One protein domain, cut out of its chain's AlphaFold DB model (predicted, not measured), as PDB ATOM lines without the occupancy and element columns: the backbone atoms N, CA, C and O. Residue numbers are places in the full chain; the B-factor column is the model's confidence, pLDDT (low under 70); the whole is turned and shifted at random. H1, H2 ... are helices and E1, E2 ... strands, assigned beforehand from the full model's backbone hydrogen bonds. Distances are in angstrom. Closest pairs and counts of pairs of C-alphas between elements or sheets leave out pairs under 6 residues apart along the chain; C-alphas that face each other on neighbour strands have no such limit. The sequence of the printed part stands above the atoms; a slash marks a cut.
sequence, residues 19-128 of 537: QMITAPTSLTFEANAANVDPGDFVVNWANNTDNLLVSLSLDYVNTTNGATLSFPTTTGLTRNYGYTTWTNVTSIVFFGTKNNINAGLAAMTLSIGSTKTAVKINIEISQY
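AT A GLANCE: This is residues 19 to 128 of the 537 residues of an uncharacterized protein of Flavobacterium sp. (UniProt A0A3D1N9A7). A strongly twisted wall of four strands, E5, E6, E3 and E8, has the single helix H1 over one face, and on that same side two small two-stranded pieces, E1 with E2 beyond the helix and E4 with E7 toward the other end of the wall. The unnamed stretch 23 to 41 loops out from E1, past E7, and back to E2. Of the 110 printed residues, under half are in named elements, which follow in the order E1, E2, E3, E4, E5, E6, H1, E7, E8; the class is mostly strand. The wall runs E5, E6, E3, E8, all antiparallel. The whole is compact, with a radius of gyration of the C-alphas of 13.7 A and spans of 41 by 29 by 21 A.

IN THESE COORDINATES: Find C-alpha 20 at (-90.934, 92.891, -23.016), where E1 begins, residues 20 to 22. E2 is residues 42 to 44, and E3, residues 51 to 59, runs 26.1 A. Next come E4, residues 68 to 70, and E5, residues 77 to 79. E6, residues 91 to 97, runs 19.6 A, and H1, residues 98 to 106, begins at C-alpha 98 at (-94.264, 90.258, -12.282) and covers 12.1 A. E7 is residues 109 to 111; E8, residues 119 to 127, runs 26.5 A to C-alpha 127 at (-84.371, 93.297, -12.656).

HOW THE PARTS SIT: Begin at the sheet's inner strands E6 and E3, where N 54 and O 94 are 2.8 A apart, within hydrogen-bond range. On E3's other side look at edge strand E8, with N 55 and O 124 at 2.8 A. Edge strand E5 forms a hairpin with E6, with N 95 and O 78 at 2.8 A. H1 is on this sheet at a height of 8.2 A, over E6 and only just over E5, with 3 C-alphas on E5; it runs along the strands, but only just, at 27 degrees to E6 on the local plane. In H1 every O i to N i+4 pair is within hydrogen-bond range. The closest C-alphas of E2 and H1, Val 42 and Asn 102, are 6.0 A apart. E1 and E2 form an antiparallel hairpin, with N 22 and O 42 at 2.9 A; E1 is only just apart from E8, at 8.1 A. E4 and E7 are antiparallel, with N 70 and O 109 at 2.9 A, and the closest C-alphas of E4 and E3, Thr 68 and Leu 58, are 7.6 A apart.

THE WHOLE: Look to Asn 47 and Thr 64 for the two C-alphas farthest apart, 41.5 A. The printed part has no cut. The links E1 to E2 and E5 to E6 are long. The mean pLDDT of the printed part is 86.5; residues 60 to 65 and 115 to 117 are under 70.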
ATOM      1  N   GLN A  19     -88.453  88.898 -22.599       85.50
ATOM      2  CA  GLN A  19     -88.739  90.019 -21.700       85.50
ATOM      3  C   GLN A  19     -89.182  91.227 -22.538       85.50
ATOM      4  O   GLN A  19     -88.475  91.621 -23.467       85.50
ATOM      5  N   MET A  20     -90.368  91.769 -22.261       85.25
ATOM      6  CA  MET A  20     -90.934  92.891 -23.016       85.25
ATOM      7  C   MET A  20     -92.052  93.593 -22.243       85.25
ATOM      8  O   MET A  20     -92.636  93.033 -21.312       85.25
ATOM      9  N   ILE A  21     -92.378  94.807 -22.683       86.50
ATOM     10  CA  ILE A  21     -93.505  95.596 -22.188       86.50
ATOM     11  C   ILE A  21     -94.470  95.814 -23.348       86.50
ATOM     12  O   ILE A  21     -94.089  96.375 -24.377       86.50
ATOM     13  N   THR A  22     -95.724  95.418 -23.173       85.25
ATOM     14  CA  THR A  22     -96.804  95.781 -24.094       85.25
ATOM     15  C   THR A  22     -97.474  97.038 -23.560       85.25
ATOM     16  O   THR A  22     -98.045  97.010 -22.472       85.25
ATOM     17  N   ALA A  23     -97.376  98.142 -24.300       82.06
ATOM     18  CA  ALA A  23     -98.086  99.375 -23.968       82.06
ATOM     19  C   ALA A  23     -99.576  99.277 -24.341       82.06
ATOM     20  O   ALA A  23     -99.906  98.604 -25.326       82.06
ATOM     21  N   PRO A  24    -100.465  99.973 -23.613       80.81
ATOM     22  CA  PRO A  24    -101.871 100.047 -23.979       80.81
ATOM     23  C   PRO A  24    -102.074 100.876 -25.252       80.81
ATOM     24  O   PRO A  24    -101.196 101.609 -25.713       80.81
ATOM     25  N   THR A  25    -103.270 100.798 -25.832       73.88
ATOM     26  CA  THR A  25    -103.671 101.722 -26.898       73.88
ATOM     27  C   THR A  25    -103.886 103.127 -26.341       73.88
ATOM     28  O   THR A  25    -104.378 103.289 -25.228       73.88
ATOM     29  N   SER A  26    -103.583 104.160 -27.130       72.81
ATOM     30  CA  SER A  26    -103.795 105.548 -26.706       72.81
ATOM     31  C   SER A  26    -105.277 105.841 -26.469       72.81
ATOM     32  O   SER A  26    -106.122 105.438 -27.267       72.81
ATOM     33  N   LEU A  27    -105.560 106.628 -25.433       70.88
ATOM     34  CA  LEU A  27    -106.903 107.052 -25.024       70.88
ATOM     35  C   LEU A  27    -107.016 108.582 -25.034       70.88
ATOM     36  O   LEU A  27    -106.004 109.282 -25.111       70.88
ATOM     37  N   THR A  28    -108.248 109.089 -24.963       70.56
ATOM     38  CA  THR A  28    -108.557 110.520 -24.816       70.56
ATOM     39  C   THR A  28    -109.335 110.741 -23.526       70.56
ATOM     40  O   THR A  28    -110.320 110.056 -23.269       70.56
ATOM     41  N   PHE A  29    -108.911 111.734 -22.758       72.31
ATOM     42  CA  PHE A  29    -109.465 112.128 -21.475       72.31
ATOM     43  C   PHE A  29    -109.817 113.612 -21.500       72.31
ATOM     44  O   PHE A  29    -109.155 114.418 -22.159       72.31
ATOM     45  N   GLU A  30    -110.867 113.980 -20.777       73.00
ATOM     46  CA  GLU A  30    -111.249 115.381 -20.615       73.00
ATOM     47  C   GLU A  30    -110.385 116.087 -19.563       73.00
ATOM     48  O   GLU A  30    -109.797 115.456 -18.683       73.00
ATOM     49  N   ALA A  31    -110.312 117.417 -19.648       76.25
ATOM     50  CA  ALA A  31    -109.735 118.222 -18.574       76.25
ATOM     51  C   ALA A  31    -110.478 117.953 -17.255       76.25
ATOM     52  O   ALA A  31    -111.702 117.823 -17.247       76.25
ATOM     53  N   ASN A  32    -109.746 117.918 -16.142       81.75
ATOM     54  CA  ASN A  32    -110.251 117.573 -14.807       81.75
ATOM     55  C   ASN A  32    -110.787 116.137 -14.663       81.75
ATOM     56  O   ASN A  32    -111.394 115.822 -13.639       81.75
ATOM     57  N   ALA A  33    -110.596 115.259 -15.656       85.38
ATOM     58  CA  ALA A  33    -110.894 113.842 -15.483       85.38
ATOM     59  C   ALA A  33    -110.051 113.292 -14.326       85.38
ATOM     60  O   ALA A  33    -108.835 113.445 -14.324       85.38
ATOM     61  N   ALA A  34    -110.685 112.659 -13.344       91.62
ATOM     62  CA  ALA A  34    -110.006 112.164 -12.154       91.62
ATOM     63  C   ALA A  34    -110.143 110.647 -12.056       91.62
ATOM     64  O   ALA A  34    -111.237 110.112 -12.240       91.62
ATOM     65  N   ASN A  35    -109.043 109.978 -11.714       93.12
ATOM     66  CA  ASN A  35    -108.972 108.533 -11.508       93.12
ATOM     67  C   ASN A  35    -109.519 107.703 -12.688       93.12
ATOM     68  O   ASN A  35    -110.167 106.679 -12.476       93.12
ATOM     69  N   VAL A  36    -109.283 108.153 -13.920       91.94
ATOM     70  CA  VAL A  36    -109.659 107.413 -15.129       91.94
ATOM     71  C   VAL A  36    -108.664 106.295 -15.411       91.94
ATOM     72  O   VAL A  36    -107.497 106.395 -15.048       91.94
ATOM     73  N   ASP A  37    -109.128 105.240 -16.071       93.50
ATOM     74  CA  ASP A  37    -108.295 104.121 -16.509       93.50
ATOM     75  C   ASP A  37    -107.420 104.537 -17.718       93.50
ATOM     76  O   ASP A  37    -107.969 104.890 -18.771       93.50
ATOM     77  N   PRO A  38    -106.076 104.544 -17.592       89.06
ATOM     78  CA  PRO A  38    -105.148 104.805 -18.687       89.06
ATOM     79  C   PRO A  38    -104.919 103.582 -19.593       89.06
ATOM     80  O   PRO A  38    -104.258 103.701 -20.619       89.06
ATOM     81  N   GLY A  39    -105.479 102.422 -19.275       89.62
ATOM     82  CA  GLY A  39    -105.220 101.160 -19.946       89.62
ATOM     83  C   GLY A  39    -103.973 100.449 -19.422       89.62
ATOM     84  O   GLY A  39    -103.104 101.025 -18.762       89.62
ATOM     85  N   ASP A  40    -103.876  99.170 -19.774       88.88
ATOM     86  CA  ASP A  40    -102.927  98.255 -19.150       88.88
ATOM     87  C   ASP A  40    -101.572  98.231 -19.859       88.88
ATOM     88  O   ASP A  40    -101.435  97.760 -20.994       88.88
ATOM     89  N   PHE A  41    -100.530  98.638 -19.139       92.31
ATOM     90  CA  PHE A  41     -99.189  98.150 -19.432       92.31
ATOM     91  C   PHE A  41     -99.069  96.698 -18.970       92.31
ATOM     92  O   PHE A  41     -99.284  96.395 -17.797       92.31
ATOM     93  N   VAL A  42     -98.673  95.805 -19.877       92.56
ATOM     94  CA  VAL A  42     -98.469  94.387 -19.558       92.56
ATOM     95  C   VAL A  42     -96.989  94.051 -19.609       92.56
ATOM     96  O   VAL A  42     -96.345  94.118 -20.658       92.56
ATOM     97  N   VAL A  43     -96.461  93.641 -18.461       93.12
ATOM     98  CA  VAL A  43     -95.084  93.185 -18.293       93.12
ATOM     99  C   VAL A  43     -95.022  91.695 -18.565       93.12
ATOM    100  O   VAL A  43     -95.606  90.883 -17.835       93.12
ATOM    101  N   ASN A  44     -94.269  91.328 -19.598       89.81
ATOM    102  CA  ASN A  44     -93.884  89.950 -19.822       89.81
ATOM    103  C   ASN A  44     -92.443  89.737 -19.357       89.81
ATOM    104  O   ASN A  44     -91.513  90.385 -19.832       89.81
ATOM    105  N   TRP A  45     -92.272  88.802 -18.429       90.12
ATOM    106  CA  TRP A  45     -90.988  88.425 -17.854       90.12
ATOM    107  C   TRP A  45     -90.920  86.907 -17.744       90.12
ATOM    108  O   TRP A  45     -91.934  86.270 -17.434       90.12
ATOM    109  N   ALA A  46     -89.742  86.344 -18.015       84.31
ATOM    110  CA  ALA A  46     -89.560  84.898 -18.119       84.31
ATOM    111  C   ALA A  46     -89.825  84.182 -16.787       84.31
ATOM    112  O   ALA A  46     -90.481  83.142 -16.766       84.31
ATOM    113  N   ASN A  47     -89.353  84.754 -15.677       84.12
ATOM    114  CA  ASN A  47     -89.557  84.206 -14.343       84.12
ATOM    115  C   ASN A  47     -90.542  85.060 -13.532       84.12
ATOM    116  O   ASN A  47     -90.376  86.269 -13.385       84.12
ATOM    117  N   ASN A  48     -91.569  84.418 -12.975       80.56
ATOM    118  CA  ASN A  48     -92.629  85.089 -12.220       80.56
ATOM    119  C   ASN A  48     -92.233  85.400 -10.769       80.56
ATOM    120  O   ASN A  48     -92.950  86.152 -10.109       80.56
ATOM    121  N   THR A  49     -91.139  84.816 -10.268       87.50
ATOM    122  CA  THR A  49     -90.630  85.066  -8.909       87.50
ATOM    123  C   THR A  49     -89.572  86.161  -8.859       87.50
ATOM    124  O   THR A  49     -89.206  86.580  -7.763       87.50
ATOM    125  N   ASP A  50     -89.062  86.601 -10.011       91.19
ATOM    126  CA  ASP A  50     -88.084  87.682 -10.062       91.19
ATOM    127  C   ASP A  50     -88.713  88.965  -9.527       91.19
ATOM    128  O   ASP A  50     -89.856  89.306  -9.846       91.19
ATOM    129  N   ASN A  51     -87.936  89.677  -8.720       95.19
ATOM    130  CA  ASN A  51     -88.290  91.008  -8.279       95.19
ATOM    131  C   ASN A  51     -87.835  91.999  -9.356       95.19
ATOM    132  O   ASN A  51     -86.658  92.018  -9.730       95.19
ATOM    133  N   LEU A  52     -88.763  92.788  -9.881       96.81
ATOM    134  CA  LEU A  52     -88.507  93.738 -10.958       96.81
ATOM    135  C   LEU A  52     -88.630  95.149 -10.414       96.81
ATOM    136  O   LEU A  52     -89.556  95.441  -9.664       96.81
ATOM    137  N   LEU A  53     -87.707  96.010 -10.815       96.88
ATOM    138  CA  LEU A  53     -87.775  97.445 -10.615       96.88
ATOM    139  C   LEU A  53     -88.605  98.040 -11.751       96.88
ATOM    140  O   LEU A  53     -88.318  97.777 -12.919       96.88
ATOM    141  N   VAL A  54     -89.592  98.853 -11.403       96.94
ATOM    142  CA  VAL A  54     -90.448  99.589 -12.327       96.94
ATOM    143  C   VAL A  54     -90.315 101.072 -12.019       96.94
ATOM    144  O   VAL A  54     -90.490 101.486 -10.876       96.94
ATOM    145  N   SER A  55     -90.026 101.861 -13.042       94.75
ATOM    146  CA  SER A  55     -90.100 103.317 -13.023       94.75
ATOM    147  C   SER A  55     -91.236 103.747 -13.937       94.75
ATOM    148  O   SER A  55     -91.277 103.331 -15.094       94.75
ATOM    149  N   LEU A  56     -92.157 104.561 -13.426       93.56
ATOM    150  CA  LEU A  56     -93.113 105.296 -14.244       93.56
ATOM    151  C   LEU A  56     -92.902 106.792 -14.077       93.56
ATOM    152  O   LEU A  56     -92.675 107.277 -12.968       93.56
ATOM    153  N   SER A  57     -93.050 107.528 -15.170       88.50
ATOM    154  CA  SER A  57     -93.020 108.987 -15.160       88.50
ATOM    155  C   SER A  57     -93.986 109.570 -16.177       88.50
ATOM    156  O   SER A  57     -94.303 108.953 -17.196       88.50
ATOM    157  N   LEU A  58     -94.464 110.773 -15.884       84.81
ATOM    158  CA  LEU A  58     -95.266 111.576 -16.790       84.81
ATOM    159  C   LEU A  58     -94.400 112.672 -17.422       84.81
ATOM    160  O   LEU A  58     -93.796 113.453 -16.689       84.81
ATOM    161  N   ASP A  59     -94.405 112.790 -18.753       73.31
ATOM    162  CA  ASP A  59     -93.879 113.984 -19.438       73.31
ATOM    163  C   ASP A  59     -95.022 114.967 -19.747       73.31
ATOM    164  O   ASP A  59     -96.097 114.554 -20.207       73.31
ATOM    165  N   TYR A  60     -94.787 116.274 -19.534       61.06
ATOM    166  CA  TYR A  60     -95.759 117.336 -19.823       61.06
ATOM    167  C   TYR A  60     -95.121 118.699 -20.186       61.06
ATOM    168  O   TYR A  60     -94.040 119.034 -19.717       61.06
ATOM    169  N   VAL A  61     -95.831 119.510 -20.990       44.78
ATOM    170  CA  VAL A  61     -95.457 120.864 -21.459       44.78
ATOM    171  C   VAL A  61     -96.170 121.993 -20.670       44.78
ATOM    172  O   VAL A  61     -96.214 123.129 -21.125       44.78
ATOM    173  N   ASN A  62     -96.741 121.758 -19.477       43.47
ATOM    174  CA  ASN A  62     -97.240 122.871 -18.641       43.47
ATOM    175  C   ASN A  62     -97.136 122.594 -17.132       43.47
ATOM    176  O   ASN A  62     -97.818 121.754 -16.558       43.47
ATOM    177  N   THR A  63     -96.320 123.362 -16.433       44.03
ATOM    178  CA  THR A  63     -95.987 123.152 -15.018       44.03
ATOM    179  C   THR A  63     -97.106 123.491 -14.022       44.03
ATOM    180  O   THR A  63     -96.911 123.312 -12.825       44.03
ATOM    181  N   THR A  64     -98.286 123.943 -14.472       46.72
ATOM    182  CA  THR A  64     -99.293 124.546 -13.569       46.72
ATOM    183  C   THR A  64    -100.537 123.677 -13.309       46.72
ATOM    184  O   THR A  64    -101.231 123.899 -12.326       46.72
ATOM    185  N   ASN A  65    -100.834 122.675 -14.150       56.78
ATOM    186  CA  ASN A  65    -102.075 121.872 -14.088       56.78
ATOM    187  C   ASN A  65    -101.827 120.393 -14.451       56.78
ATOM    188  O   ASN A  65    -102.521 119.827 -15.294       56.78
ATOM    189  N   GLY A  66    -100.762 119.812 -13.898       73.19
ATOM    190  CA  GLY A  66    -100.207 118.527 -14.329       73.19
ATOM    191  C   GLY A  66    -101.133 117.326 -14.135       73.19
ATOM    192  O   GLY A  66    -102.012 117.317 -13.275       73.19
ATOM    193  N   ALA A  67    -100.916 116.300 -14.954       85.00
ATOM    194  CA  ALA A  67    -101.513 114.992 -14.743       85.00
ATOM    195  C   ALA A  67    -100.802 114.249 -13.600       85.00
ATOM    196  O   ALA A  67     -99.631 114.506 -13.321       85.00
ATOM    197  N   THR A  68    -101.500 113.317 -12.956       91.94
ATOM    198  CA  THR A  68    -100.945 112.477 -11.888       91.94
ATOM    199  C   THR A  68    -101.419 111.039 -12.016       91.94
ATOM    200  O   THR A  68    -102.563 110.797 -12.392       91.94
ATOM    201  N   LEU A  69    -100.577 110.093 -11.622       93.81
ATOM    202  CA  LEU A  69    -100.902 108.680 -11.491       93.81
ATOM    203  C   LEU A  69    -101.295 108.344 -10.051       93.81
ATOM    204  O   LEU A  69    -100.796 108.949  -9.100       93.81
ATOM    205  N   SER A  70    -102.158 107.347  -9.887       97.19
ATOM    206  CA  SER A  70    -102.406 106.690  -8.604       97.19
ATOM    207  C   SER A  70    -102.433 105.171  -8.768       97.19
ATOM    208  O   SER A  70    -102.866 104.666  -9.797       97.19
ATOM    209  N   PHE A  71    -102.004 104.440  -7.739       97.75
ATOM    210  CA  PHE A  71    -101.988 102.974  -7.708       97.75
ATOM    211  C   PHE A  71    -102.875 102.470  -6.558       97.75
ATOM    212  O   PHE A  71    -102.411 102.380  -5.422       97.75
ATOM    213  N   PRO A  72    -104.155 102.153  -6.818       97.25
ATOM    214  CA  PRO A  72    -105.078 101.609  -5.820       97.25
ATOM    215  C   PRO A  72    -104.698 100.200  -5.347       97.25
ATOM    216  O   PRO A  72    -104.951  99.844  -4.198       97.25
ATOM    217  N   THR A  73    -104.077  99.400  -6.218       97.88
ATOM    218  CA  THR A  73    -103.626  98.040  -5.902       97.88
ATOM    219  C   THR A  73    -102.115  98.021  -5.741       97.88
ATOM    220  O   THR A  73    -101.376  98.151  -6.712       97.88
ATOM    221  N   THR A  74    -101.647  97.822  -4.509       98.12
ATOM    222  CA  THR A  74    -100.209  97.830  -4.178       98.12
ATOM    223  C   THR A  74     -99.765  96.558  -3.460       98.12
ATOM    224  O   THR A  74     -98.689  96.511  -2.867       98.12
ATOM    225  N   THR A  75    -100.610  95.526  -3.452       97.94
ATOM    226  CA  THR A  75    -100.333  94.263  -2.764       97.94
ATOM    227  C   THR A  75     -99.059  93.634  -3.313       97.94
ATOM    228  O   THR A  75     -98.971  93.308  -4.494       97.94
ATOM    229  N   GLY A  76     -98.063  93.463  -2.441       96.81
ATOM    230  CA  GLY A  76     -96.765  92.899  -2.805       96.81
ATOM    231  C   GLY A  76     -95.925  93.780  -3.735       96.81
ATOM    232  O   GLY A  76     -95.025  93.256  -4.394       96.81
ATOM    233  N   LEU A  77     -96.224  95.084  -3.778       98.00
ATOM    234  CA  LEU A  77     -95.372  96.129  -4.336       98.00
ATOM    235  C   LEU A  77     -94.753  96.947  -3.204       98.00
ATOM    236  O   LEU A  77     -95.436  97.337  -2.254       98.00
ATOM    237  N   THR A  78     -93.474  97.266  -3.343       96.56
ATOM    238  CA  THR A  78     -92.746  98.128  -2.413       96.56
ATOM    239  C   THR A  78     -92.244  99.338  -3.175       96.56
ATOM    240  O   THR A  78     -91.554  99.195  -4.183       96.56
ATOM    241  N   ARG A  79     -92.586 100.539  -2.706       93.12
ATOM    242  CA  ARG A  79     -92.014 101.768  -3.265       93.12
ATOM    243  C   ARG A  79     -90.508 101.751  -3.059       93.12
ATOM    244  O   ARG A  79     -90.038 101.386  -1.982       93.12
ATOM    245  N   ASN A  80     -89.774 102.148  -4.085       86.69
ATOM    246  CA  ASN A  80     -88.353 102.379  -3.938       86.69
ATOM    247  C   ASN A  80     -88.125 103.620  -3.060       86.69
ATOM    248  O   ASN A  80     -89.056 104.377  -2.755       86.69
ATOM    249  N   TYR A  81     -86.881 103.805  -2.638       74.50
ATOM    250  CA  TYR A  81     -86.480 104.924  -1.802       74.50
ATOM    251  C   TYR A  81     -86.923 106.275  -2.407       74.50
ATOM    252  O   TYR A  81     -86.920 106.429  -3.627       74.50
ATOM    253  N   GLY A  82     -87.363 107.216  -1.559       73.31
ATOM    254  CA  GLY A  82     -87.798 108.565  -1.966       73.31
ATOM    255  C   GLY A  82     -89.289 108.782  -2.134       73.31
ATOM    256  O   GLY A  82     -89.756 109.920  -2.105       73.31
ATOM    257  N   TYR A  83     -90.057 107.706  -2.287       83.44
ATOM    258  CA  TYR A  83     -91.487 107.791  -2.563       83.44
ATOM    259  C   TYR A  83     -92.314 107.485  -1.316       83.44
ATOM    260  O   TYR A  83     -92.308 106.375  -0.776       83.44
ATOM    261  N   THR A  84     -93.088 108.470  -0.864       88.00
ATOM    262  CA  THR A  84     -93.909 108.364   0.351       88.00
ATOM    263  C   THR A  84     -95.364 107.991   0.074       88.00
ATOM    264  O   THR A  84     -96.043 107.494   0.972       88.00
ATOM    265  N   THR A  85     -95.839 108.156  -1.163       94.00
ATOM    266  CA  THR A  85     -97.235 107.917  -1.552       94.00
ATOM    267  C   THR A  85     -97.352 107.115  -2.852       94.00
ATOM    268  O   THR A  85     -96.441 107.106  -3.676       94.00
ATOM    269  N   TRP A  86     -98.477 106.413  -3.005       97.06
ATOM    270  CA  TRP A  86     -98.904 105.739  -4.239       97.06
ATOM    271  C   TRP A  86     -99.930 106.554  -5.027       97.06
ATOM    272  O   TRP A  86    -100.346 106.133  -6.103       97.06
ATOM    273  N   THR A  87    -100.395 107.671  -4.472       96.31
ATOM    274  CA  THR A  87    -101.496 108.466  -5.011       96.31
ATOM    275  C   THR A  87    -101.017 109.846  -5.421       96.31
ATOM    276  O   THR A  87    -100.184 110.452  -4.746       96.31
ATOM    277  N   ASN A  88    -101.584 110.346  -6.517       92.44
ATOM    278  CA  ASN A  88    -101.322 111.667  -7.084       92.44
ATOM    279  C   ASN A  88     -99.826 111.949  -7.329       92.44
ATOM    280  O   ASN A  88     -99.321 113.018  -6.991       92.44
ATOM    281  N   VAL A  89     -99.119 110.985  -7.919       90.81
ATOM    282  CA  VAL A  89     -97.685 111.079  -8.229       90.81
ATOM    283  C   VAL A  89     -97.447 111.412  -9.702       90.81
ATOM    284  O   VAL A  89     -98.172 110.950 -10.575       90.81
ATOM    285  N   THR A  90     -96.417 112.200 -10.012       88.25
ATOM    286  CA  THR A  90     -95.985 112.467 -11.403       88.25
ATOM    287  C   THR A  90     -94.892 111.510 -11.872       88.25
ATOM    288  O   THR A  90     -94.688 111.322 -13.067       88.25
ATOM    289  N   SER A  91     -94.206 110.876 -10.926       88.62
ATOM    290  CA  SER A  91     -93.326 109.739 -11.152       88.62
ATOM    291  C   SER A  91     -93.372 108.823  -9.943       88.62
ATOM    292  O   SER A  91     -93.676 109.266  -8.833       88.62
ATOM    293  N   ILE A  92     -93.073 107.548 -10.146       91.94
ATOM    294  CA  ILE A  92     -92.899 106.597  -9.060       91.94
ATOM    295  C   ILE A  92     -91.946 105.498  -9.480       91.94
ATOM    296  O   ILE A  92     -92.013 104.991 -10.598       91.94
ATOM    297  N   VAL A  93     -91.083 105.108  -8.552       93.69
ATOM    298  CA  VAL A  93     -90.253 103.920  -8.695       93.69
ATOM    299  C   VAL A  93     -90.662 102.931  -7.619       93.69
ATOM    300  O   VAL A  93     -90.789 103.285  -6.445       93.69
ATOM    301  N   PHE A  94     -90.891 101.686  -8.004       96.25
ATOM    302  CA  PHE A  94     -91.254 100.609  -7.094       96.25
ATOM    303  C   PHE A  94     -90.721  99.276  -7.591       96.25
ATOM    304  O   PHE A  94     -90.250  99.162  -8.719       96.25
ATOM    305  N   PHE A  95     -90.790  98.257  -6.746       97.38
ATOM    306  CA  PHE A  95     -90.431  96.906  -7.128       97.38
ATOM    307  C   PHE A  95     -91.423  95.870  -6.606       97.38
ATOM    308  O   PHE A  95     -92.112  96.081  -5.605       97.38
ATOM    309  N   GLY A  96     -91.507  94.746  -7.309       97.56
ATOM    310  CA  GLY A  96     -92.347  93.609  -6.949       97.56
ATOM    311  C   GLY A  96     -92.178  92.441  -7.915       97.56
ATOM    312  O   GLY A  96     -91.414  92.502  -8.878       97.56
ATOM    313  N   THR A  97     -92.919  91.360  -7.682       97.06
ATOM    314  CA  THR A  97     -92.985  90.255  -8.648       97.06
ATOM    315  C   THR A  97     -93.781  90.666  -9.884       97.06
ATOM    316  O   THR A  97     -94.670  91.518  -9.804       97.06
ATOM    317  N   LYS A  98     -93.536  90.007 -11.023       95.19
ATOM    318  CA  LYS A  98     -94.264  90.258 -12.282       95.19
ATOM    319  C   LYS A  98     -95.787  90.309 -12.100       95.19
ATOM    320  O   LYS A  98     -96.448  91.192 -12.635       95.19
ATOM    321  N   ASN A  99     -96.348  89.360 -11.348       95.38
ATOM    322  CA  ASN A  99     -97.796  89.264 -11.151       95.38
ATOM    323  C   ASN A  99     -98.343  90.450 -10.347       95.38
ATOM    324  O   ASN A  99     -99.360  91.021 -10.728       95.38
ATOM    325  N   ASN A 100     -97.651  90.843  -9.274       97.44
ATOM    326  CA  ASN A 100     -98.050  91.994  -8.466       97.44
ATOM    327  C   ASN A 100     -97.904  93.298  -9.259       97.44
ATOM    328  O   ASN A 100     -98.756  94.174  -9.155       97.44
ATOM    329  N   ILE A 101     -96.857  93.409 -10.085       97.88
ATOM    330  CA  ILE A 101     -96.642  94.562 -10.966       97.88
ATOM    331  C   ILE A 101     -97.780  94.683 -11.972       97.88
ATOM    332  O   ILE A 101     -98.392  95.741 -12.045       97.88
ATOM    333  N   ASN A 102     -98.117  93.611 -12.693       96.94
ATOM    334  CA  ASN A 102     -99.230  93.641 -13.644       96.94
ATOM    335  C   ASN A 102    -100.567  93.948 -12.954       96.94
ATOM    336  O   ASN A 102    -101.368  94.693 -13.505       96.94
ATOM    337  N   ALA A 103    -100.796  93.443 -11.737       97.50
ATOM    338  CA  ALA A 103    -101.991  93.780 -10.962       97.50
ATOM    339  C   ALA A 103    -102.029  95.261 -10.539       97.50
ATOM    340  O   ALA A 103    -103.095  95.873 -10.548       97.50
ATOM    341  N   GLY A 104    -100.881  95.842 -10.180       97.88
ATOM    342  CA  GLY A 104    -100.770  97.266  -9.864       97.88
ATOM    343  C   GLY A 104    -100.930  98.162 -11.092       97.88
ATOM    344  O   GLY A 104    -101.643  99.157 -11.019       97.88
ATOM    345  N   LEU A 105    -100.324  97.787 -12.224       97.75
ATOM    346  CA  LEU A 105    -100.431  98.509 -13.495       97.75
ATOM    347  C   LEU A 105    -101.856  98.470 -14.055       97.75
ATOM    348  O   LEU A 105    -102.343  99.505 -14.487       97.75
ATOM    349  N   ALA A 106    -102.544  97.327 -13.980       96.81
ATOM    350  CA  ALA A 106    -103.936  97.203 -14.425       96.81
ATOM    351  C   ALA A 106    -104.937  97.956 -13.529       96.81
ATOM    352  O   ALA A 106    -106.053  98.255 -13.935       96.81
ATOM    353  N   ALA A 107    -104.564  98.247 -12.280       97.25
ATOM    354  CA  ALA A 107    -105.377  99.060 -11.379       97.25
ATOM    355  C   ALA A 107    -105.010 100.549 -11.424       97.25
ATOM    356  O   ALA A 107    -105.686 101.352 -10.779       97.25
ATOM    357  N   MET A 108    -103.917 100.910 -12.105       97.69
ATOM    358  CA  MET A 108    -103.396 102.270 -12.154       97.69
ATOM    359  C   MET A 108    -104.469 103.221 -12.673       97.69
ATOM    360  O   MET A 108    -105.159 102.931 -13.643       97.69
ATOM    361  N   THR A 109    -104.584 104.387 -12.051       96.56
ATOM    362  CA  THR A 109    -105.472 105.444 -12.521       96.56
ATOM    363  C   THR A 109    -104.681 106.688 -12.888       96.56
ATOM    364  O   THR A 109    -103.614 106.966 -12.336       96.56
ATOM    365  N   LEU A 110    -105.220 107.448 -13.831       92.81
ATOM    366  CA  LEU A 110    -104.707 108.727 -14.282       92.81
ATOM    367  C   LEU A 110    -105.703 109.824 -13.898       92.81
ATOM    368  O   LEU A 110    -106.906 109.695 -14.106       92.81
ATOM    369  N   SER A 111    -105.204 110.925 -13.359       91.25
ATOM    370  CA  SER A 111    -105.960 112.163 -13.193       91.25
ATOM    371  C   SER A 111    -105.339 113.229 -14.084       91.25
ATOM    372  O   SER A 111    -104.121 113.385 -14.120       91.25
ATOM    373  N   ILE A 112    -106.175 113.949 -14.817       83.62
ATOM    374  CA  ILE A 112    -105.812 115.036 -15.720       83.62
ATOM    375  C   ILE A 112    -106.132 116.346 -15.011       83.62
ATOM    376  O   ILE A 112    -107.231 116.513 -14.482       83.62
ATOM    377  N   GLY A 113    -105.194 117.289 -15.011       77.69
ATOM    378  CA  GLY A 113    -105.463 118.614 -14.469       77.69
ATOM    379  C   GLY A 113    -106.432 119.422 -15.334       77.69
ATOM    380  O   GLY A 113    -107.055 118.933 -16.279       77.69
ATOM    381  N   SER A 114    -106.566 120.706 -15.025       73.69
ATOM    382  CA  SER A 114    -107.556 121.581 -15.669       73.69
ATOM    383  C   SER A 114    -107.277 121.892 -17.144       73.69
ATOM    384  O   SER A 114    -108.124 122.469 -17.825       73.69
ATOM    385  N   THR A 115    -106.110 121.502 -17.661       66.81
ATOM    386  CA  THR A 115    -105.739 121.665 -19.069       66.81
ATOM    387  C   THR A 115    -105.734 120.304 -19.754       66.81
ATOM    388  O   THR A 115    -104.957 119.423 -19.394       66.81
ATOM    389  N   LYS A 116    -106.591 120.133 -20.767       64.88
ATOM    390  CA  LYS A 116    -106.544 118.965 -21.652       64.88
ATOM    391  C   LYS A 116    -105.248 119.039 -22.450       64.88
ATOM    392  O   LYS A 116    -104.965 120.067 -23.043       64.88
ATOM    393  N   THR A 117    -104.447 117.989 -22.433       62.59
ATOM    394  CA  THR A 117    -103.120 117.976 -23.060       62.59
ATOM    395  C   THR A 117    -102.624 116.553 -23.213       62.59
ATOM    396  O   THR A 117    -103.013 115.700 -22.413       62.59
ATOM    397  N   ALA A 118    -101.711 116.335 -24.162       70.38
ATOM    398  CA  ALA A 118    -100.916 115.122 -24.240       70.38
ATOM    399  C   ALA A 118    -100.254 114.820 -22.895       70.38
ATOM    400  O   ALA A 118     -99.594 115.676 -22.302       70.38
ATOM    401  N   VAL A 119    -100.461 113.585 -22.448       76.00
ATOM    402  CA  VAL A 119     -99.822 112.997 -21.280       76.00
ATOM    403  C   VAL A 119     -99.076 111.777 -21.773       76.00
ATOM    404  O   VAL A 119     -99.681 110.794 -22.210       76.00
ATOM    405  N   LYS A 120     -97.751 111.846 -21.724       82.69
ATOM    406  CA  LYS A 120     -96.902 110.701 -22.030       82.69
ATOM    407  C   LYS A 120     -96.585 109.980 -20.731       82.69
ATOM    408  O   LYS A 120     -95.962 110.569 -19.857       82.69
ATOM    409  N   ILE A 121     -97.024 108.732 -20.620       89.06
ATOM    410  CA  ILE A 121     -96.653 107.833 -19.529       89.06
ATOM    411  C   ILE A 121     -95.468 107.011 -20.024       89.06
ATOM    412  O   ILE A 121     -95.617 106.192 -20.935       89.06
ATOM    413  N   ASN A 122     -94.294 107.252 -19.454       87.25
ATOM    414  CA  ASN A 122     -93.120 106.417 -19.656       87.25
ATOM    415  C   ASN A 122     -93.131 105.281 -18.639       87.25
ATOM    416  O   ASN A 122     -93.517 105.483 -17.487       87.25
ATOM    417  N   ILE A 123     -92.672 104.108 -19.061       93.19
ATOM    418  CA  ILE A 123     -92.405 102.982 -18.177       93.19
ATOM    419  C   ILE A 123     -91.044 102.379 -18.510       93.19
ATOM    420  O   ILE A 123     -90.730 102.119 -19.672       93.19
ATOM    421  N   GLU A 124     -90.247 102.131 -17.482       92.31
ATOM    422  CA  GLU A 124     -88.969 101.431 -17.565       92.31
ATOM    423  C   GLU A 124     -88.968 100.283 -16.564       92.31
ATOM    424  O   GLU A 124     -89.360 100.447 -15.409       92.31
ATOM    425  N   ILE A 125     -88.550  99.103 -17.016       94.19
ATOM    426  CA  ILE A 125     -88.542  97.883 -16.215       94.19
ATOM    427  C   ILE A 125     -87.195  97.207 -16.325       94.19
ATOM    428  O   ILE A 125     -86.640  97.047 -17.411       94.19
ATOM    429  N   SER A 126     -86.681  96.760 -15.191       94.50
ATOM    430  CA  SER A 126     -85.482  95.939 -15.150       94.50
ATOM    431  C   SER A 126     -85.505  94.998 -13.955       94.50
ATOM    432  O   SER A 126     -86.355  95.121 -13.076       94.50
ATOM    433  N   GLN A 127     -84.561  94.064 -13.884       94.12
ATOM    434  CA  GLN A 127     -84.371  93.297 -12.656       94.12
ATOM    435  C   GLN A 127     -83.977  94.231 -11.499       94.12
ATOM    436  O   GLN A 127     -83.105  95.091 -11.671       94.12
ATOM    437  N   TYR A 128     -84.633  94.062 -10.347       95.44
ATOM    438  CA  TYR A 128     -84.342  94.818  -9.131       95.44
ATOM    439  C   TYR A 128     -83.070  94.301  -8.457       95.44
ATOM    440  O   TYR A 128     -82.926  93.099  -8.230       95.44
TER     441      TYR A 128